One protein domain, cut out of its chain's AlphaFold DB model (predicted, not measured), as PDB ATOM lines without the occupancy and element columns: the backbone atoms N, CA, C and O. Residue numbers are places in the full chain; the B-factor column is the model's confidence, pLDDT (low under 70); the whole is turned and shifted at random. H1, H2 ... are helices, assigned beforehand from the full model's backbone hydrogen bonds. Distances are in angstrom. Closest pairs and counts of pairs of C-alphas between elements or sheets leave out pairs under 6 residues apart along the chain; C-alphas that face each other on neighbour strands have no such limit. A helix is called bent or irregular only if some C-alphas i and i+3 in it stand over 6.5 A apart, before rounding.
ATOM      1  N   ALA A   2     512.953 240.932 416.996       59.47
ATOM      2  CA  ALA A   2     511.607 241.548 416.937       59.47
ATOM      3  C   ALA A   2     510.741 241.027 415.765       59.47
ATOM      4  O   ALA A   2     509.625 240.575 415.960       59.47
ATOM      5  N   TYR A   3     511.316 240.935 414.562       59.72
ATOM      6  CA  TYR A   3     510.622 240.409 413.377       59.72
ATOM      7  C   TYR A   3     510.166 238.936 413.482       59.72
ATOM      8  O   TYR A   3     509.210 238.531 412.823       59.72
ATOM      9  N   GLU A   4     510.860 238.111 414.271       70.50
ATOM     10  CA  GLU A   4     510.479 236.704 414.469       70.50
ATOM     11  C   GLU A   4     509.388 236.575 415.532       70.50
ATOM     12  O   GLU A   4     508.426 235.837 415.314       70.50
ATOM     13  N   ALA A   5     509.483 237.363 416.611       69.38
ATOM     14  CA  ALA A   5     508.446 237.472 417.633       69.38
ATOM     15  C   ALA A   5     507.113 237.958 417.034       69.38
ATOM     16  O   ALA A   5     506.076 237.353 417.293       69.38
ATOM     17  N   ASP A   6     507.146 238.955 416.144       77.12
ATOM     18  CA  ASP A   6     505.952 239.457 415.448       77.12
ATOM     19  C   ASP A   6     505.289 238.375 414.578       77.12
ATOM     20  O   ASP A   6     504.064 238.234 414.552       77.12
ATOM     21  N   LYS A   7     506.082 237.572 413.854       80.69
ATOM     22  CA  LYS A   7     505.550 236.479 413.019       80.69
ATOM     23  C   LYS A   7     504.875 235.396 413.848       80.69
ATOM     24  O   LYS A   7     503.828 234.884 413.446       80.69
ATOM     25  N   GLU A   8     505.490 235.025 414.963       82.62
ATOM     26  CA  GLU A   8     504.961 234.012 415.869       82.62
ATOM     27  C   GLU A   8     503.699 234.516 416.573       82.62
ATOM     28  O   GLU A   8     502.679 233.828 416.559       82.62
ATOM     29  N   TYR A   9     503.708 235.768 417.036       82.75
ATOM     30  CA  TYR A   9     502.532 236.431 417.588       82.75
ATOM     31  C   TYR A   9     501.368 236.459 416.593       82.75
ATOM     32  O   TYR A   9     500.257 236.052 416.920       82.75
ATOM     33  N   LEU A  10     501.603 236.869 415.340       84.19
ATOM     34  CA  LEU A  10     500.551 236.901 414.317       84.19
ATOM     35  C   LEU A  10     499.989 235.511 414.002       84.19
ATOM     36  O   LEU A  10     498.815 235.386 413.646       84.19
ATOM     37  N   LYS A  11     500.806 234.460 414.102       85.94
ATOM     38  CA  LYS A  11     500.353 233.075 413.943       85.94
ATOM     39  C   LYS A  11     499.444 232.668 415.104       85.94
ATOM     40  O   LYS A  11     498.368 232.129 414.848       85.94
ATOM     41  N   GLU A  12     499.847 232.964 416.336       83.50
ATOM     42  CA  GLU A  12     499.039 232.746 417.541       83.50
ATOM     43  C   GLU A  12     497.731 233.545 417.493       83.50
ATOM     44  O   GLU A  12     496.667 232.989 417.746       83.50
ATOM     45  N   LEU A  13     497.767 234.803 417.048       85.56
ATOM     46  CA  LEU A  13     496.578 235.642 416.897       85.56
ATOM     47  C   LEU A  13     495.611 235.070 415.864       85.56
ATOM     48  O   LEU A  13     494.419 234.978 416.128       85.56
ATOM     49  N   ARG A  14     496.102 234.611 414.704       85.81
ATOM     50  CA  ARG A  14     495.238 233.948 413.710       85.81
ATOM     51  C   ARG A  14     494.597 232.685 414.266       85.81
ATOM     52  O   ARG A  14     493.429 232.432 413.977       85.81
ATOM     53  N   LEU A  15     495.347 231.891 415.034       82.38
ATOM     54  CA  LEU A  15     494.802 230.716 415.705       82.38
ATOM     55  C   LEU A  15     493.737 231.137 416.720       82.38
ATOM     56  O   LEU A  15     492.632 230.612 416.663       82.38
ATOM     57  N   PHE A  16     494.016 232.123 417.568       81.44
ATOM     58  CA  PHE A  16     493.072 232.627 418.560       81.44
ATOM     59  C   PHE A  16     491.781 233.153 417.912       81.44
ATOM     60  O   PHE A  16     490.687 232.715 418.268       81.44
ATOM     61  N   SER A  17     491.894 234.018 416.902       82.50
ATOM     62  CA  SER A  17     490.760 234.611 416.183       82.50
ATOM     63  C   SER A  17     489.941 233.604 415.383       82.50
ATOM     64  O   SER A  17     488.734 233.774 415.228       82.50
ATOM     65  N   ALA A  18     490.559 232.538 414.864       78.50
ATOM     66  CA  ALA A  18     489.826 231.503 414.138       78.50
ATOM     67  C   ALA A  18     488.778 230.802 415.018       78.50
ATOM     68  O   ALA A  18     487.781 230.308 414.477       78.50
ATOM     69  N   HIS A  19     489.010 230.790 416.334       74.81
ATOM     70  CA  HIS A  19     488.196 230.111 417.338       74.81
ATOM     71  C   HIS A  19     487.264 231.046 418.105       74.81
ATOM     72  O   HIS A  19     486.201 230.599 418.499       74.81
ATOM     73  N   HIS A  20     487.610 232.326 418.253       77.44
ATOM     74  CA  HIS A  20     486.811 233.305 418.996       77.44
ATOM     75  C   HIS A  20     486.201 234.324 418.038       77.44
ATOM     76  O   HIS A  20     486.716 235.432 417.881       77.44
ATOM     77  N   ARG A  21     485.129 233.923 417.348       77.19
ATOM     78  CA  ARG A  21     484.499 234.734 416.283       77.19
ATOM     79  C   ARG A  21     483.367 235.621 416.787       77.19
ATOM     80  O   ARG A  21     483.000 236.572 416.105       77.19
ATOM     81  N   HIS A  22     482.804 235.299 417.949       81.69
ATOM     82  CA  HIS A  22     481.713 236.060 418.545       81.69
ATOM     83  C   HIS A  22     482.281 237.168 419.441       81.69
ATOM     84  O   HIS A  22     483.041 236.875 420.362       81.69
ATOM     85  N   SER A  23     481.902 238.430 419.211       83.38
ATOM     86  CA  SER A  23     482.439 239.589 419.954       83.38
ATOM     87  C   SER A  23     482.226 239.463 421.463       83.38
ATOM     88  O   SER A  23     483.156 239.648 422.243       83.38
ATOM     89  N   VAL A  24     481.030 239.034 421.878       85.50
ATOM     90  CA  VAL A  24     480.727 238.779 423.298       85.50
ATOM     91  C   VAL A  24     481.615 237.676 423.881       85.50
ATOM     92  O   VAL A  24     482.090 237.819 425.003       85.50
ATOM     93  N   ASN A  25     481.896 236.607 423.127       84.94
ATOM     94  CA  ASN A  25     482.792 235.562 423.613       84.94
ATOM     95  C   ASN A  25     484.235 236.079 423.717       84.94
ATOM     96  O   ASN A  25     484.902 235.866 424.723       84.94
ATOM     97  N   ALA A  26     484.701 236.843 422.726       83.19
ATOM     98  CA  ALA A  26     486.018 237.473 422.776       83.19
ATOM     99  C   ALA A  26     486.178 238.373 424.015       83.19
ATOM    100  O   ALA A  26     487.209 238.302 424.683       83.19
ATOM    101  N   LEU A  27     485.145 239.142 424.375       86.25
ATOM    102  CA  LEU A  27     485.140 239.948 425.597       86.25
ATOM    103  C   LEU A  27     485.183 239.085 426.868       86.25
ATOM    104  O   LEU A  27     485.942 239.399 427.786       86.25
ATOM    105  N   ILE A  28     484.413 237.989 426.919       89.38
ATOM    106  CA  ILE A  28     484.476 237.019 428.024       89.38
ATOM    107  C   ILE A  28     485.912 236.516 428.187       89.38
ATOM    108  O   ILE A  28     486.436 236.558 429.295       89.38
ATOM    109  N   HIS A  29     486.587 236.138 427.099       88.06
ATOM    110  CA  HIS A  29     487.979 235.694 427.152       88.06
ATOM    111  C   HIS A  29     488.940 236.784 427.639       88.06
ATOM    112  O   HIS A  29     489.794 236.483 428.466       88.06
ATOM    113  N   VAL A  30     488.798 238.043 427.203       88.12
ATOM    114  CA  VAL A  30     489.626 239.154 427.717       88.12
ATOM    115  C   VAL A  30     489.501 239.262 429.236       88.12
ATOM    116  O   VAL A  30     490.508 239.300 429.944       88.12
ATOM    117  N   ILE A  31     488.266 239.281 429.741       90.88
ATOM    118  CA  ILE A  31     487.993 239.416 431.176       90.88
ATOM    119  C   ILE A  31     488.500 238.185 431.927       90.88
ATOM    120  O   ILE A  31     489.172 238.316 432.948       90.88
ATOM    121  N   SER A  32     488.207 236.985 431.431       92.75
ATOM    122  CA  SER A  32     488.601 235.743 432.083       92.75
ATOM    123  C   SER A  32     490.117 235.567 432.127       92.75
ATOM    124  O   SER A  32     490.634 235.282 433.198       92.75
ATOM    125  N   ILE A  33     490.840 235.845 431.040       91.62
ATOM    126  CA  ILE A  33     492.310 235.791 431.012       91.62
ATOM    127  C   ILE A  33     492.910 236.821 431.979       91.62
ATOM    128  O   ILE A  33     493.844 236.508 432.717       91.62
ATOM    129  N   ALA A  34     492.364 238.042 432.038       92.12
ATOM    130  CA  ALA A  34     492.803 239.036 433.020       92.12
ATOM    131  C   ALA A  34     492.591 238.543 434.463       92.12
ATOM    132  O   ALA A  34     493.477 238.685 435.309       92.12
ATOM    133  N   MET A  35     491.444 237.914 434.739       93.75
ATOM    134  CA  MET A  35     491.142 237.317 436.040       93.75
ATOM    135  C   MET A  35     492.079 236.149 436.372       93.75
ATOM    136  O   MET A  35     492.568 236.073 437.496       93.75
ATOM    137  N   GLU A  36     492.390 235.275 435.414       93.69
ATOM    138  CA  GLU A  36     493.353 234.183 435.597       93.69
ATOM    139  C   GLU A  36     494.736 234.720 435.978       93.69
ATOM    140  O   GLU A  36     495.325 234.270 436.965       93.69
ATOM    141  N   TRP A  37     495.236 235.725 435.253       93.50
ATOM    142  CA  TRP A  37     496.506 236.386 435.568       93.50
ATOM    143  C   TRP A  37     496.494 237.070 436.932       93.50
ATOM    144  O   TRP A  37     497.482 237.001 437.663       93.50
ATOM    145  N   TYR A  38     495.380 237.693 437.312       94.00
ATOM    146  CA  TYR A  38     495.207 238.228 438.657       94.00
ATOM    147  C   TYR A  38     495.254 237.128 439.727       94.00
ATOM    148  O   TYR A  38     495.940 237.299 440.732       94.00
ATOM    149  N   GLY A  39     494.605 235.982 439.502       93.38
ATOM    150  CA  GLY A  39     494.665 234.827 440.404       93.38
ATOM    151  C   GLY A  39     496.093 234.310 440.596       93.38
ATOM    152  O   GLY A  39     496.528 234.094 441.731       93.38
ATOM    153  N   TRP A  40     496.861 234.189 439.507       92.44
ATOM    154  CA  TRP A  40     498.280 233.827 439.575       92.44
ATOM    155  C   TRP A  40     499.103 234.864 440.336       92.44
ATOM    156  O   TRP A  40     499.863 234.497 441.229       92.44
ATOM    157  N   ASN A  41     498.917 236.153 440.052       92.75
ATOM    158  CA  ASN A  41     499.609 237.222 440.769       92.75
ATOM    159  C   ASN A  41     499.260 237.251 442.261       92.75
ATOM    160  O   ASN A  41     500.153 237.442 443.082       92.75
ATOM    161  N   LEU A  42     498.001 236.997 442.633       92.56
ATOM    162  CA  LEU A  42     497.575 236.885 444.030       92.56
ATOM    163  C   LEU A  42     498.341 235.763 444.737       92.56
ATOM    164  O   LEU A  42     498.878 235.960 445.830       92.56
ATOM    165  N   LEU A  43     498.441 234.599 444.090       91.25
ATOM    166  CA  LEU A  43     499.187 233.465 444.619       91.25
ATOM    167  C   LEU A  43     500.683 233.792 444.745       91.25
ATOM    168  O   LEU A  43     501.263 233.576 445.805       91.25
ATOM    169  N   LEU A  44     501.296 234.364 443.709       91.38
ATOM    170  CA  LEU A  44     502.722 234.701 443.692       91.38
ATOM    171  C   LEU A  44     503.078 235.747 444.752       91.38
ATOM    172  O   LEU A  44     504.007 235.532 445.528       91.38
ATOM    173  N   VAL A  45     502.316 236.839 444.840       91.12
ATOM    174  CA  VAL A  45     502.560 237.909 445.816       91.12
ATOM    175  C   VAL A  45     502.300 237.436 447.247       91.12
ATOM    176  O   VAL A  45     503.010 237.872 448.151       91.12
ATOM    177  N   SER A  46     501.368 236.496 447.464       89.06
ATOM    178  CA  SER A  46     501.157 235.898 448.794       89.06
ATOM    179  C   SER A  46     502.357 235.085 449.299       89.06
ATOM    180  O   SER A  46     502.511 234.917 450.507       89.06
ATOM    181  N   GLN A  47     503.210 234.596 448.391       87.81
ATOM    182  CA  GLN A  47     504.460 233.908 448.727       87.81
ATOM    183  C   GLN A  47     505.637 234.885 448.793       87.81
ATOM    184  O   GLN A  47     506.464 234.820 449.698       87.81
ATOM    185  N   SER A  48     505.738 235.779 447.808       89.25
ATOM    186  CA  SER A  48     506.792 236.782 447.716       89.25
ATOM    187  C   SER A  48     506.418 237.862 446.703       89.25
ATOM    188  O   SER A  48     506.273 237.595 445.508       89.25
ATOM    189  N   LEU A  49     506.349 239.116 447.154       87.62
ATOM    190  CA  LEU A  49     506.159 240.262 446.261       87.62
ATOM    191  C   LEU A  49     507.263 240.345 445.195       87.62
ATOM    192  O   LEU A  49     506.977 240.649 444.040       87.62
ATOM    193  N   LEU A  50     508.510 240.031 445.564       90.12
ATOM    194  CA  LEU A  50     509.636 240.034 444.629       90.12
ATOM    195  C   LEU A  50     509.417 239.024 443.497       90.12
ATOM    196  O   LEU A  50     509.680 239.337 442.339       90.12
ATOM    197  N   LEU A  51     508.895 237.836 443.818       87.62
ATOM    198  CA  LEU A  51     508.587 236.817 442.817       87.62
ATOM    199  C   LEU A  51     507.496 237.297 441.848       87.62
ATOM    200  O   LEU A  51     507.662 237.176 440.635       87.62
ATOM    201  N   GLY A  52     506.416 237.885 442.375       88.44
ATOM    202  CA  GLY A  52     505.344 238.466 441.559       88.44
ATOM    203  C   GLY A  52     505.842 239.583 440.634       88.44
ATOM    204  O   GLY A  52     505.498 239.604 439.451       88.44
ATOM    205  N   LEU A  53     506.709 240.465 441.141       89.06
ATOM    206  CA  LEU A  53     507.341 241.531 440.358       89.06
ATOM    207  C   LEU A  53     508.214 240.980 439.230       89.06
ATOM    208  O   LEU A  53     508.033 241.379 438.084       89.06
ATOM    209  N   VAL A  54     509.130 240.052 439.530       90.56
ATOM    210  CA  VAL A  54     510.042 239.478 438.526       90.56
ATOM    211  C   VAL A  54     509.254 238.813 437.400       90.56
ATOM    212  O   VAL A  54     509.519 239.081 436.228       90.56
ATOM    213  N   LEU A  55     508.256 237.992 437.734       87.88
ATOM    214  CA  LEU A  55     507.449 237.299 436.729       87.88
ATOM    215  C   LEU A  55     506.596 238.265 435.904       87.88
ATOM    216  O   LEU A  55     506.551 238.135 434.684       87.88
ATOM    217  N   THR A  56     505.985 239.271 436.532       88.25
ATOM    218  CA  THR A  56     505.190 240.272 435.804       88.25
ATOM    219  C   THR A  56     506.062 241.100 434.867       88.25
ATOM    220  O   THR A  56     505.684 241.306 433.720       88.25
ATOM    221  N   VAL A  57     507.251 241.528 435.302       89.38
ATOM    222  CA  VAL A  57     508.191 242.270 434.447       89.38
ATOM    223  C   VAL A  57     508.641 241.423 433.260       89.38
ATOM    224  O   VAL A  57     508.687 241.933 432.143       89.38
ATOM    225  N   LEU A  58     508.920 240.131 433.465       87.81
ATOM    226  CA  LEU A  58     509.246 239.214 432.370       87.81
ATOM    227  C   LEU A  58     508.082 239.086 431.378       87.81
ATOM    228  O   LEU A  58     508.299 239.207 430.175       87.81
ATOM    229  N   VAL A  59     506.850 238.903 431.863       86.06
ATOM    230  CA  VAL A  59     505.653 238.841 431.008       86.06
ATOM    231  C   VAL A  59     505.468 240.146 430.233       86.06
ATOM    232  O   VAL A  59     505.317 240.107 429.016       86.06
ATOM    233  N   VAL A  60     505.560 241.301 430.895       87.25
ATOM    234  CA  VAL A  60     505.460 242.620 430.249       87.25
ATOM    235  C   VAL A  60     506.556 242.806 429.201       87.25
ATOM    236  O   VAL A  60     506.271 243.313 428.120       87.25
ATOM    237  N   TYR A  61     507.785 242.362 429.470       86.31
ATOM    238  CA  TYR A  61     508.877 242.396 428.497       86.31
ATOM    239  C   TYR A  61     508.552 241.558 427.253       86.31
ATOM    240  O   TYR A  61     508.668 242.056 426.134       86.31
ATOM    241  N   PHE A  62     508.072 240.322 427.421       82.50
ATOM    242  CA  PHE A  62     507.677 239.468 426.296       82.50
ATOM    243  C   PHE A  62     506.454 239.989 425.533       82.50
ATOM    244  O   PHE A  62     506.387 239.830 424.314       82.50
ATOM    245  N   VAL A  63     505.499 240.621 426.219       82.88
ATOM    246  CA  VAL A  63     504.369 241.314 425.584       82.88
ATOM    247  C   VAL A  63     504.859 242.537 424.811       82.88
ATOM    248  O   VAL A  63     504.398 242.782 423.707       82.88
ATOM    249  N   TYR A  64     505.822 243.294 425.333       82.62
ATOM    250  CA  TYR A  64     506.374 244.446 424.623       82.62
ATOM    251  C   TYR A  64     507.156 244.033 423.367       82.62
ATOM    252  O   TYR A  64     507.084 244.703 422.338       82.62
ATOM    253  N   LEU A  65     507.851 242.891 423.415       79.56
ATOM    254  CA  LEU A  65     508.567 242.341 422.263       79.56
ATOM    255  C   LEU A  65     507.663 241.940 421.086       79.56
ATOM    256  O   LEU A  65     508.194 241.802 419.988       79.56
ATOM    257  N   SER A  66     506.348 241.763 421.281       69.94
ATOM    258  CA  SER A  66     505.417 241.474 420.178       69.94
ATOM    259  C   SER A  66     505.058 242.704 419.338       69.94
ATOM    260  O   SER A  66     504.377 242.560 418.327       69.94
ATOM    261  N   ASN A  67     505.471 243.906 419.772       74.94
ATOM    262  CA  ASN A  67     505.390 245.162 419.022       74.94
ATOM    263  C   ASN A  67     504.019 245.436 418.361       74.94
ATOM    264  O   ASN A  67     503.928 245.979 417.258       74.94
ATOM    265  N   THR A  68     502.927 245.061 419.030       71.75
ATOM    266  CA  THR A  68     501.563 245.274 418.525       71.75
ATOM    267  C   THR A  68     500.917 246.521 419.104       71.75
ATOM    268  O   THR A  68     501.317 247.020 420.159       71.75
ATOM    269  N   SER A  69     499.852 247.000 418.454       69.75
ATOM    270  CA  SER A  69     499.061 248.138 418.938       69.75
ATOM    271  C   SER A  69     498.509 247.927 420.355       69.75
ATOM    272  O   SER A  69     498.339 248.899 421.087       69.75
ATOM    273  N   SER A  70     498.267 246.676 420.759       77.75
ATOM    274  CA  SER A  70     497.725 246.332 422.081       77.75
ATOM    275  C   SER A  70     498.783 245.908 423.098       77.75
ATOM    276  O   SER A  70     498.439 245.684 424.257       77.75
ATOM    277  N   SER A  71     500.061 245.816 422.712       82.38
ATOM    278  CA  SER A  71     501.160 245.435 423.613       82.38
ATOM    279  C   SER A  71     501.265 246.372 424.823       82.38
ATOM    280  O   SER A  71     501.389 245.910 425.957       82.38
ATOM    281  N   LEU A  72     501.114 247.685 424.606       83.00
ATOM    282  CA  LEU A  72     501.092 248.683 425.679       83.00
ATOM    283  C   LEU A  72     499.906 248.475 426.624       83.00
ATOM    284  O   LEU A  72     500.093 248.455 427.837       83.00
ATOM    285  N   ILE A  73     498.702 248.270 426.080       83.12
ATOM    286  CA  ILE A  73     497.483 248.058 426.875       83.12
ATOM    287  C   ILE A  73     497.614 246.782 427.712       83.12
ATOM    288  O   ILE A  73     497.385 246.813 428.919       83.12
ATOM    289  N   ALA A  74     498.027 245.675 427.093       84.12
ATOM    290  CA  ALA A  74     498.209 244.398 427.772       84.12
ATOM    291  C   ALA A  74     499.314 244.477 428.840       84.12
ATOM    292  O   ALA A  74     499.113 244.013 429.962       84.12
ATOM    293  N   GLY A  75     500.444 245.123 428.538       86.12
ATOM    294  CA  GLY A  75     501.529 245.338 429.496       86.12
ATOM    295  C   GLY A  75     501.106 246.195 430.693       86.12
ATOM    296  O   GLY A  75     501.348 245.820 431.842       86.12
ATOM    297  N   SER A  76     500.407 247.311 430.454       88.12
ATOM    298  CA  SER A  76     499.836 248.138 431.524       88.12
ATOM    299  C   SER A  76     498.821 247.364 432.362       88.12
ATOM    300  O   SER A  76     498.835 247.472 433.587       88.12
ATOM    301  N   LEU A  77     497.980 246.543 431.731       89.12
ATOM    302  CA  LEU A  77     496.998 245.725 432.431       89.12
ATOM    303  C   LEU A  77     497.678 244.676 433.324       89.12
ATOM    304  O   LEU A  77     497.310 244.568 434.489       89.12
ATOM    305  N   HIS A  78     498.731 243.992 432.862       90.00
ATOM    306  CA  HIS A  78     499.518 243.084 433.711       90.00
ATOM    307  C   HIS A  78     500.075 243.774 434.965       90.00
ATOM    308  O   HIS A  78     499.974 243.224 436.064       90.00
ATOM    309  N   MET A  79     500.608 244.992 434.824       90.06
ATOM    310  CA  MET A  79     501.105 245.772 435.963       90.06
ATOM    311  C   MET A  79     499.980 246.149 436.935       90.06
ATOM    312  O   MET A  79     500.149 246.025 438.148       90.06
ATOM    313  N   LEU A  80     498.816 246.558 436.424       92.50
ATOM    314  CA  LEU A  80     497.650 246.872 437.252       92.50
ATOM    315  C   LEU A  80     497.130 245.643 438.007       92.50
ATOM    316  O   LEU A  80     496.799 245.755 439.186       92.50
ATOM    317  N   LEU A  81     497.102 244.471 437.367       93.12
ATOM    318  CA  LEU A  81     496.687 243.222 438.010       93.12
ATOM    319  C   LEU A  81     497.652 242.828 439.134       93.12
ATOM    320  O   LEU A  81     497.195 242.391 440.186       93.12
ATOM    321  N   LEU A  82     498.965 243.022 438.955       93.62
ATOM    322  CA  LEU A  82     499.949 242.798 440.018       93.62
ATOM    323  C   LEU A  82     499.738 243.756 441.200       93.62
ATOM    324  O   LEU A  82     499.739 243.316 442.349       93.62
ATOM    325  N   ILE A  83     499.548 245.052 440.930       92.44
ATOM    326  CA  ILE A  83     499.281 246.053 441.976       92.44
ATOM    327  C   ILE A  83     498.004 245.685 442.732       92.44
ATOM    328  O   ILE A  83     498.010 245.632 443.960       92.44
ATOM    329  N   GLY A  84     496.929 245.374 442.006       91.94
ATOM    330  CA  GLY A  84     495.669 244.927 442.588       91.94
ATOM    331  C   GLY A  84     495.867 243.699 443.471       91.94
ATOM    332  O   GLY A  84     495.448 243.711 444.623       91.94
ATOM    333  N   ALA A  85     496.567 242.680 442.969       91.75
ATOM    334  CA  ALA A  85     496.849 241.449 443.699       91.75
ATOM    335  C   ALA A  85     497.683 241.690 444.962       91.75
ATOM    336  O   ALA A  85     497.478 241.024 445.972       91.75
ATOM    337  N   HIS A  86     498.609 242.652 444.935       89.94
ATOM    338  CA  HIS A  86     499.361 243.045 446.121       89.94
ATOM    339  C   HIS A  86     498.465 243.703 447.173       89.94
ATOM    340  O   HIS A  86     498.510 243.312 448.342       89.94
ATOM    341  N   LEU A  87     497.613 244.644 446.760       89.12
ATOM    342  CA  LEU A  87     496.690 245.351 447.653       89.12
ATOM    343  C   LEU A  87     495.645 244.425 448.290       89.12
ATOM    344  O   LEU A  87     495.222 244.663 449.418       89.12
ATOM    345  N   THR A  88     495.239 243.370 447.586       88.19
ATOM    346  CA  THR A  88     494.255 242.384 448.058       88.19
ATOM    347  C   THR A  88     494.891 241.106 448.603       88.19
ATOM    348  O   THR A  88     494.172 240.180 448.993       88.19
ATOM    349  N   SER A  89     496.227 241.030 448.636       81.88
ATOM    350  CA  SER A  89     496.937 239.833 449.078       81.88
ATOM    351  C   SER A  89     496.577 239.491 450.525       81.88
ATOM    352  O   SER A  89     496.598 240.320 451.438       81.88
ATOM    353  N   VAL A  90     496.216 238.230 450.734       76.75
ATOM    354  CA  VAL A  90     495.837 237.710 452.046       76.75
ATOM    355  C   VAL A  90     497.073 237.192 452.774       76.75
ATOM    356  O   VAL A  90     497.908 236.503 452.196       76.75
ATOM    357  N   LYS A  91     497.177 237.480 454.076       76.88
ATOM    358  CA  LYS A  91     498.336 237.086 454.905       76.88
ATOM    359  C   LYS A  91     498.491 235.574 455.087       76.88
ATOM    360  O   LYS A  91     499.526 235.119 455.556       76.88
ATOM    361  N   GLN A  92     497.450 234.799 454.781       84.50
ATOM    362  CA  GLN A  92     497.442 233.352 454.953       84.50
ATOM    363  C   GLN A  92     497.495 232.646 453.589       84.50
ATOM    364  O   GLN A  92     496.540 232.771 452.819       84.50
ATOM    365  N   PRO A  93     498.540 231.842 453.309       82.19
ATOM    366  CA  PRO A  93     498.728 231.180 452.016       82.19
ATOM    367  C   PRO A  93     497.535 230.338 451.550       82.19
ATOM    368  O   PRO A  93     497.181 230.360 450.376       82.19
ATOM    369  N   MET A  94     496.857 229.643 452.472       88.62
ATOM    370  CA  MET A  94     495.683 228.828 452.134       88.62
ATOM    371  C   MET A  94     494.521 229.658 451.582       88.62
ATOM    372  O   MET A  94     493.855 229.226 450.648       88.62
ATOM    373  N   HIS A  95     494.304 230.867 452.103       90.06
ATOM    374  CA  HIS A  95     493.274 231.759 451.575       90.06
ATOM    375  C   HIS A  95     493.623 232.223 450.154       90.06
ATOM    376  O   HIS A  95     492.739 232.288 449.307       90.06
ATOM    377  N   ALA A  96     494.905 232.482 449.867       88.75
ATOM    378  CA  ALA A  96     495.350 232.869 448.528       88.75
ATOM    379  C   ALA A  96     495.165 231.726 447.521       88.75
ATOM    380  O   ALA A  96     494.714 231.962 446.403       88.75
ATOM    381  N   ILE A  97     495.443 230.483 447.934       91.44
ATOM    382  CA  ILE A  97     495.204 229.285 447.118       91.44
ATOM    383  C   ILE A  97     493.711 229.125 446.818       91.44
ATOM    384  O   ILE A  97     493.348 228.927 445.662       91.44
ATOM    385  N   LEU A  98     492.844 229.241 447.830       92.75
ATOM    386  CA  LEU A  98     491.396 229.113 447.646       92.75
ATOM    387  C   LEU A  98     490.831 230.210 446.739       92.75
ATOM    388  O   LEU A  98     490.036 229.914 445.849       92.75
ATOM    389  N   LEU A  99     491.263 231.460 446.927       91.38
ATOM    390  CA  LEU A  99     490.857 232.581 446.079       91.38
ATOM    391  C   LEU A  99     491.344 232.401 444.641       91.38
ATOM    392  O   LEU A  99     490.543 232.525 443.718       91.38
ATOM    393  N   CYS A 100     492.620 232.057 444.444       93.81
ATOM    394  CA  CYS A 100     493.162 231.758 443.120       93.81
ATOM    395  C   CYS A 100     492.370 230.623 442.462       93.81
ATOM    396  O   CYS A 100     491.845 230.808 441.370       93.81
ATOM    397  N   GLY A 101     492.177 229.496 443.153       94.19
ATOM    398  CA  GLY A 101     491.395 228.367 442.650       94.19
ATOM    399  C   GLY A 101     489.965 228.755 442.270       94.19
ATOM    400  O   GLY A 101     489.506 228.409 441.185       94.19
ATOM    401  N   GLY A 102     489.279 229.537 443.108       95.56
ATOM    402  CA  GLY A 102     487.938 230.047 442.813       95.56
ATOM    403  C   GLY A 102     487.901 230.940 441.571       95.56
ATOM    404  O   GLY A 102     486.996 230.811 440.745       95.56
ATOM    405  N   ILE A 103     488.907 231.799 441.393       95.12
ATOM    406  CA  ILE A 103     489.051 232.650 440.208       95.12
ATOM    407  C   ILE A 103     489.313 231.806 438.952       95.12
ATOM    408  O   ILE A 103     488.659 232.030 437.935       95.12
ATOM    409  N   GLN A 104     490.201 230.809 439.021       94.38
ATOM    410  CA  GLN A 104     490.490 229.897 437.903       94.38
ATOM    411  C   GLN A 104     489.245 229.091 437.500       94.38
ATOM    412  O   GLN A 104     488.914 228.987 436.325       94.38
ATOM    413  N   VAL A 105     488.487 228.572 438.470       94.56
ATOM    414  CA  VAL A 105     487.241 227.836 438.190       94.56
ATOM    415  C   VAL A 105     486.181 228.754 437.579       94.56
ATOM    416  O   VAL A 105     485.518 228.372 436.618       94.56
ATOM    417  N   SER A 106     486.031 229.972 438.105       94.62
ATOM    418  CA  SER A 106     485.025 230.926 437.617       94.62
ATOM    419  C   SER A 106     485.348 231.431 436.208       94.62
ATOM    420  O   SER A 106     484.458 231.517 435.363       94.62
ATOM    421  N   SER A 107     486.621 231.727 435.936       93.62
ATOM    422  CA  SER A 107     487.104 232.129 434.607       93.62
ATOM    423  C   SER A 107     486.991 230.992 433.594       93.62
ATOM    424  O   SER A 107     486.527 231.223 432.478       93.62
ATOM    425  N   TRP A 108     487.324 229.760 433.984       90.69
ATOM    426  CA  TRP A 108     487.104 228.577 433.155       90.69
ATOM    427  C   TRP A 108     485.620 228.375 432.843       90.69
ATOM    428  O   TRP A 108     485.261 228.166 431.687       90.69
ATOM    429  N   PHE A 109     484.740 228.475 433.846       91.12
ATOM    430  CA  PHE A 109     483.299 228.316 433.647       91.12
ATOM    431  C   PHE A 109     482.755 229.368 432.675       91.12
ATOM    432  O   PHE A 109     482.009 229.029 431.757       91.12
ATOM    433  N   ALA A 110     483.162 230.630 432.831       90.81
ATOM    434  CA  ALA A 110     482.767 231.700 431.924       90.81
ATOM    435  C   ALA A 110     483.229 231.426 430.482       90.81
ATOM    436  O   ALA A 110     482.419 231.486 429.564       90.81
ATOM    437  N   GLN A 111     484.492 231.056 430.269       88.12
ATOM    438  CA  GLN A 111     485.014 230.779 428.923       88.12
ATOM    439  C   GLN A 111     484.401 229.528 428.297       88.12
ATOM    440  O   GLN A 111     483.980 229.535 427.146       88.12
ATOM    441  N   VAL A 112     484.340 228.432 429.048       84.81
ATOM    442  CA  VAL A 112     483.928 227.142 428.501       84.81
ATOM    443  C   VAL A 112     482.415 227.052 428.429       84.81
ATOM    444  O   VAL A 112     481.870 226.857 427.346       84.81
ATOM    445  N   VAL A 113     481.722 227.205 429.557       86.12
ATOM    446  CA  VAL A 113     480.271 226.994 429.617       86.12
ATOM    447  C   VAL A 113     479.532 228.138 428.936       86.12
ATOM    448  O   VAL A 113     478.668 227.890 428.102       86.12
ATOM    449  N   ILE A 114     479.872 229.391 429.240       86.88
ATOM    450  CA  ILE A 114     479.171 230.525 428.624       86.88
ATOM    451  C   ILE A 114     479.719 230.781 427.222       86.88
ATOM    452  O   ILE A 114     478.961 230.791 426.258       86.88
ATOM    453  N   GLY A 115     481.033 230.937 427.094       83.62
ATOM    454  CA  GLY A 115     481.675 231.235 425.823       83.62
ATOM    455  C   GLY A 115     481.496 230.134 424.781       83.62
ATOM    456  O   GLY A 115     480.742 230.278 423.819       83.62
ATOM    457  N   HIS A 116     482.165 229.003 424.975       82.56
ATOM    458  CA  HIS A 116     482.193 227.960 423.955       82.56
ATOM    459  C   HIS A 116     480.872 227.201 423.818       82.56
ATOM    460  O   HIS A 116     480.444 226.939 422.695       82.56
ATOM    461  N   PHE A 117     480.217 226.824 424.921       83.38
ATOM    462  CA  PHE A 117     478.981 226.042 424.843       83.38
ATOM    463  C   PHE A 117     477.769 226.900 424.473       83.38
ATOM    464  O   PHE A 117     477.090 226.565 423.504       83.38
ATOM    465  N   LEU A 118     477.488 227.980 425.213       84.50
ATOM    466  CA  LEU A 118     476.272 228.773 424.987       84.50
ATOM    467  C   LEU A 118     476.383 229.728 423.792       84.50
ATOM    468  O   LEU A 118     475.406 229.866 423.061       84.50
ATOM    469  N   LEU A 119     477.530 230.387 423.580       82.50
ATOM    470  CA  LEU A 119     477.672 231.361 422.485       82.50
ATOM    471  C   LEU A 119     478.182 230.737 421.178       82.50
ATOM    472  O   LEU A 119     477.788 231.183 420.102       82.50
ATOM    473  N   GLU A 120     479.039 229.712 421.241       75.19
ATOM    474  CA  GLU A 120     479.693 229.131 420.051       75.19
ATOM    475  C   GLU A 120     479.253 227.697 419.703       75.19
ATOM    476  O   GLU A 120     479.809 227.094 418.781       75.19
ATOM    477  N   ASN A 121     478.236 227.153 420.383       75.44
ATOM    478  CA  ASN A 121     477.681 225.814 420.140       75.44
ATOM    479  C   ASN A 121     478.730 224.682 420.159       75.44
ATOM    480  O   ASN A 121     478.666 223.738 419.372       75.44
ATOM    481  N   ASN A 122     479.680 224.758 421.092       64.94
ATOM    482  CA  ASN A 122     480.652 223.715 421.410       64.94
ATOM    483  C   ASN A 122     481.641 223.365 420.278       64.94
ATOM    484  O   ASN A 122     481.824 222.196 419.933       64.94
ATOM    485  N   ASN A 123     482.372 224.368 419.775       58.41
ATOM    486  CA  ASN A 123     483.590 224.168 418.968       58.41
ATOM    487  C   ASN A 123     484.906 224.487 419.730       58.41
ATOM    488  O   ASN A 123     485.706 225.300 419.257       58.41
ATOM    489  N   PRO A 124     485.205 223.869 420.894       54.81
ATOM    490  CA  PRO A 124     486.432 224.155 421.636       54.81
ATOM    491  C   PRO A 124     487.640 223.411 421.030       54.81
ATOM    492  O   PRO A 124     488.098 222.401 421.560       54.81
ATOM    493  N   SER A 125     488.186 223.880 419.903       53.84
ATOM    494  CA  SER A 125     489.342 223.232 419.242       53.84
ATOM    495  C   SER A 125     490.729 223.762 419.651       53.84
ATOM    496  O   SER A 125     491.740 223.234 419.186       53.84
ATOM    497  N   MET A 126     490.814 224.740 420.564       53.47
ATOM    498  CA  MET A 126     492.083 225.362 421.000       53.47
ATOM    499  C   MET A 126     492.871 224.580 422.066       53.47
ATOM    500  O   MET A 126     494.087 224.741 422.159       53.47
ATOM    501  N   THR A 127     492.244 223.679 422.828       54.19
ATOM    502  CA  THR A 127     492.903 222.971 423.951       54.19
ATOM    503  C   THR A 127     494.080 222.081 423.536       54.19
ATOM    504  O   THR A 127     494.912 221.740 424.372       54.19
ATOM    505  N   LYS A 128     494.214 221.731 422.249       54.47
ATOM    506  CA  LYS A 128     495.302 220.874 421.740       54.47
ATOM    507  C   LYS A 128     496.585 221.625 421.348       54.47
ATOM    508  O   LYS A 128     497.528 220.975 420.902       54.47
ATOM    509  N   ARG A 129     496.628 222.962 421.435       63.31
ATOM    510  CA  ARG A 129     497.744 223.778 420.905       63.31
ATOM    511  C   ARG A 129     498.185 224.934 421.811       63.31
ATOM    512  O   ARG A 129     498.752 225.897 421.310       63.31
ATOM    513  N   LEU A 130     497.946 224.857 423.120       67.50
ATOM    514  CA  LEU A 130     498.416 225.895 424.039       67.50
ATOM    515  C   LEU A 130     499.949 225.840 424.156       67.50
ATOM    516  O   LEU A 130     500.494 224.882 424.705       67.50
ATOM    517  N   SER A 131     500.642 226.850 423.630       80.12
ATOM    518  CA  SER A 131     502.078 227.029 423.849       80.12
ATOM    519  C   SER A 131     502.325 227.947 425.050       80.12
ATOM    520  O   SER A 131     501.443 228.697 425.474       80.12
ATOM    521  N   VAL A 132     503.544 227.926 425.600       79.19
ATOM    522  CA  VAL A 132     503.944 228.879 426.654       79.19
ATOM    523  C   VAL A 132     503.826 230.319 426.148       79.19
ATOM    524  O   VAL A 132     503.401 231.197 426.894       79.19
ATOM    525  N   GLN A 133     504.127 230.562 424.870       80.25
ATOM    526  CA  GLN A 133     503.970 231.882 424.261       80.25
ATOM    527  C   GLN A 133     502.494 232.286 424.196       80.25
ATOM    528  O   GLN A 133     502.174 233.424 424.520       80.25
ATOM    529  N   SER A 134     501.583 231.355 423.878       79.62
ATOM    530  CA  SER A 134     500.136 231.611 423.908       79.62
ATOM    531  C   SER A 134     499.664 232.014 425.308       79.62
ATOM    532  O   SER A 134     498.793 232.867 425.424       79.62
ATOM    533  N   VAL A 135     500.248 231.444 426.373       82.75
ATOM    534  CA  VAL A 135     499.959 231.854 427.759       82.75
ATOM    535  C   VAL A 135     500.486 233.259 428.015       82.75
ATOM    536  O   VAL A 135     499.725 234.121 428.442       82.75
ATOM    537  N   VAL A 136     501.760 233.524 427.715       84.38
ATOM    538  CA  VAL A 136     502.393 234.836 427.946       84.38
ATOM    539  C   VAL A 136     501.685 235.953 427.176       84.38
ATOM    540  O   VAL A 136     501.460 237.029 427.718       84.38
ATOM    541  N   TRP A 137     501.280 235.695 425.934       84.25
ATOM    542  CA  TRP A 137     500.582 236.663 425.093       84.25
ATOM    543  C   TRP A 137     499.061 236.620 425.220       84.25
ATOM    544  O   TRP A 137     498.403 237.445 424.597       84.25
ATOM    545  N   SER A 138     498.493 235.709 426.014       86.25
ATOM    546  CA  SER A 138     497.045 235.454 426.099       86.25
ATOM    547  C   SER A 138     496.210 236.729 426.220       86.25
ATOM    548  O   SER A 138     495.241 236.906 425.484       86.25
ATOM    549  N   LEU A 139     496.621 237.654 427.088       85.19
ATOM    550  CA  LEU A 139     495.918 238.914 427.303       85.19
ATOM    551  C   LEU A 139     495.999 239.838 426.079       85.19
ATOM    552  O   LEU A 139     495.007 240.449 425.690       85.19
ATOM    553  N   CYS A 140     497.168 239.904 425.440       86.25
ATOM    554  CA  CYS A 140     497.383 240.685 424.224       86.25
ATOM    555  C   CYS A 140     496.575 240.112 423.047       86.25
ATOM    556  O   CYS A 140     495.856 240.854 422.379       86.25
ATOM    557  N   LEU A 141     496.596 238.785 422.876       86.56
ATOM    558  CA  LEU A 141     495.834 238.056 421.860       86.56
ATOM    559  C   LEU A 141     494.327 238.276 422.019       86.56
ATOM    560  O   LEU A 141     493.628 238.519 421.034       86.56
ATOM    561  N   ALA A 142     493.827 238.224 423.256       85.56
ATOM    562  CA  ALA A 142     492.415 238.429 423.546       85.56
ATOM    563  C   ALA A 142     491.965 239.864 423.225       85.56
ATOM    564  O   ALA A 142     490.933 240.050 422.577       85.56
ATOM    565  N   VAL A 143     492.754 240.871 423.622       84.69
ATOM    566  CA  VAL A 143     492.455 242.288 423.346       84.69
ATOM    567  C   VAL A 143     492.495 242.573 421.845       84.69
ATOM    568  O   VAL A 143     491.533 243.130 421.313       84.69
ATOM    569  N   ASP A 144     493.548 242.146 421.144       86.12
ATOM    570  CA  ASP A 144     493.658 242.329 419.691       86.12
ATOM    571  C   ASP A 144     492.498 241.656 418.948       86.12
ATOM    572  O   ASP A 144     491.931 242.238 418.018       86.12
ATOM    573  N   ASN A 145     492.095 240.456 419.377       85.06
ATOM    574  CA  ASN A 145     490.954 239.772 418.787       85.06
ATOM    575  C   ASN A 145     489.650 240.550 419.002       85.06
ATOM    576  O   ASN A 145     488.928 240.787 418.033       85.06
ATOM    577  N   SER A 146     489.377 240.988 420.234       84.62
ATOM    578  CA  SER A 146     488.179 241.768 420.567       84.62
ATOM    579  C   SER A 146     488.092 243.044 419.726       84.62
ATOM    580  O   SER A 146     487.090 243.274 419.051       84.62
ATOM    581  N   LEU A 147     489.179 243.820 419.665       82.94
ATOM    582  CA  LEU A 147     489.250 245.047 418.865       82.94
ATOM    583  C   LEU A 147     489.071 244.785 417.363       82.94
ATOM    584  O   LEU A 147     488.562 245.638 416.634       82.94
ATOM    585  N   SER A 148     489.507 243.624 416.868       85.00
ATOM    586  CA  SER A 148     489.346 243.255 415.459       85.00
ATOM    587  C   SER A 148     487.901 242.910 415.085       85.00
ATOM    588  O   SER A 148     487.518 243.101 413.929       85.00
ATOM    589  N   LEU A 149     487.114 242.401 416.039       81.19
ATOM    590  CA  LEU A 149     485.705 242.063 415.844       81.19
ATOM    591  C   LEU A 149     484.823 243.309 415.916       81.19
ATOM    592  O   LEU A 149     483.961 243.466 415.056       81.19
ATOM    593  N   ASP A 150     485.098 244.225 416.847       75.88
ATOM    594  CA  ASP A 150     484.363 245.493 416.960       75.88
ATOM    595  C   ASP A 150     484.494 246.357 415.699       75.88
ATOM    596  O   ASP A 150     483.555 247.036 415.307       75.88
ATOM    597  N   LYS A 151     485.633 246.291 414.999       76.50
ATOM    598  CA  LYS A 151     485.822 246.988 413.712       76.50
ATOM    599  C   LYS A 151     485.001 246.410 412.552       76.50
ATOM    600  O   LYS A 151     484.980 247.019 411.485       76.50
ATOM    601  N   LYS A 152     484.429 245.211 412.704       68.62
ATOM    602  CA  LYS A 152     483.669 244.507 411.656       68.62
ATOM    603  C   LYS A 152     482.153 244.538 411.876       68.62
ATOM    604  O   LYS A 152     481.441 244.139 410.956       68.62
TER     605      LYS A 152
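What this domain is: This is residues 2 to 152 of the 153 residues of an uncharacterized protein of Pedobacter sp (UniProt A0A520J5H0). H2 lies in the middle of a four-helix slab, with the longest helix, H5, side by side with it on one side and the hairpin of H3 and H4 on the other. The kinked H6 packs on one end of this slab, on H2, H3 and H4, and H1 crosses H6 on the outside. The printed part has 151 residues with six named helices, H1 to H6 in chain order, and no named strand, an all-helix class. The whole is compact, with a radius of gyration of the C-alphas of 15.5 A and spans of 45 by 38 by 27 A.

How they stand to each other: H5, residues 93 to 119, touches H2, residues 23 to 47, at a shallow tilt of 11 degrees, opposite ways; the closest C-alphas are those of Gly 39 and Cys 100, 4.4 A apart. H2 also touches H4, residues 71 to 87, at a steep tilt of 46 degrees, closest at the C-alphas of Leu 42 and Ala 85, 4.6 A. H3, residues 49 to 64, and H4 form a helical hairpin, opposite ways at 11 degrees, closest at the C-alphas of Val 60 and Gly 75, 4.8 A. H2 and H3 form another, at a shallow tilt of 34 degrees, only just short of steep; H2 touches H3 with residues 41 to 45 alone, the closest C-alphas being those of Leu 44 and Gly 52, 5.1 A apart. H6, residues 132 to 150, touches H2, H3, H4 and H1, residues 2 to 19. Its closest C-alphas to H2 are those of Ala 142 and Val 30, 5.1 A, and to H1 those of Leu 141 and Leu 13, 5.6 A. H1 and H6 stand at a steep tilt of 63 degrees. H1 is apart from H2, H3, H4 and H5. Every O i to N i+4 pair is within hydrogen-bond range in H2, H3 and H4; the counts are 13 of 14 in H1, 22 of 23 in H5 and 13 of 15 in H6.

Where its parts are: H5 measures 36.3 A from C-alpha 93 at (498.728, 231.180, 452.016) to C-alpha 119, and H2 36.7 A. H6 is irregular, with C-alphas 136 and 139 7.7 A apart and a kink of 60 degrees near residue 139; it ends at C-alpha 150 at (484.363, 245.493, 416.960). H1 begins at C-alpha 2 at (511.607, 241.548, 416.937).

The domain as a whole: The C-alphas farthest apart, those of Gln 92 and Lys 152, are 46.8 A apart. The printed part has no cut. The link from H5 to H6, residues 120 to 131, is long. The mean pLDDT of the printed part is 83.7; it is under 70 at residues 2 to 3, 5, 66, 69, 122 to 130 and 152.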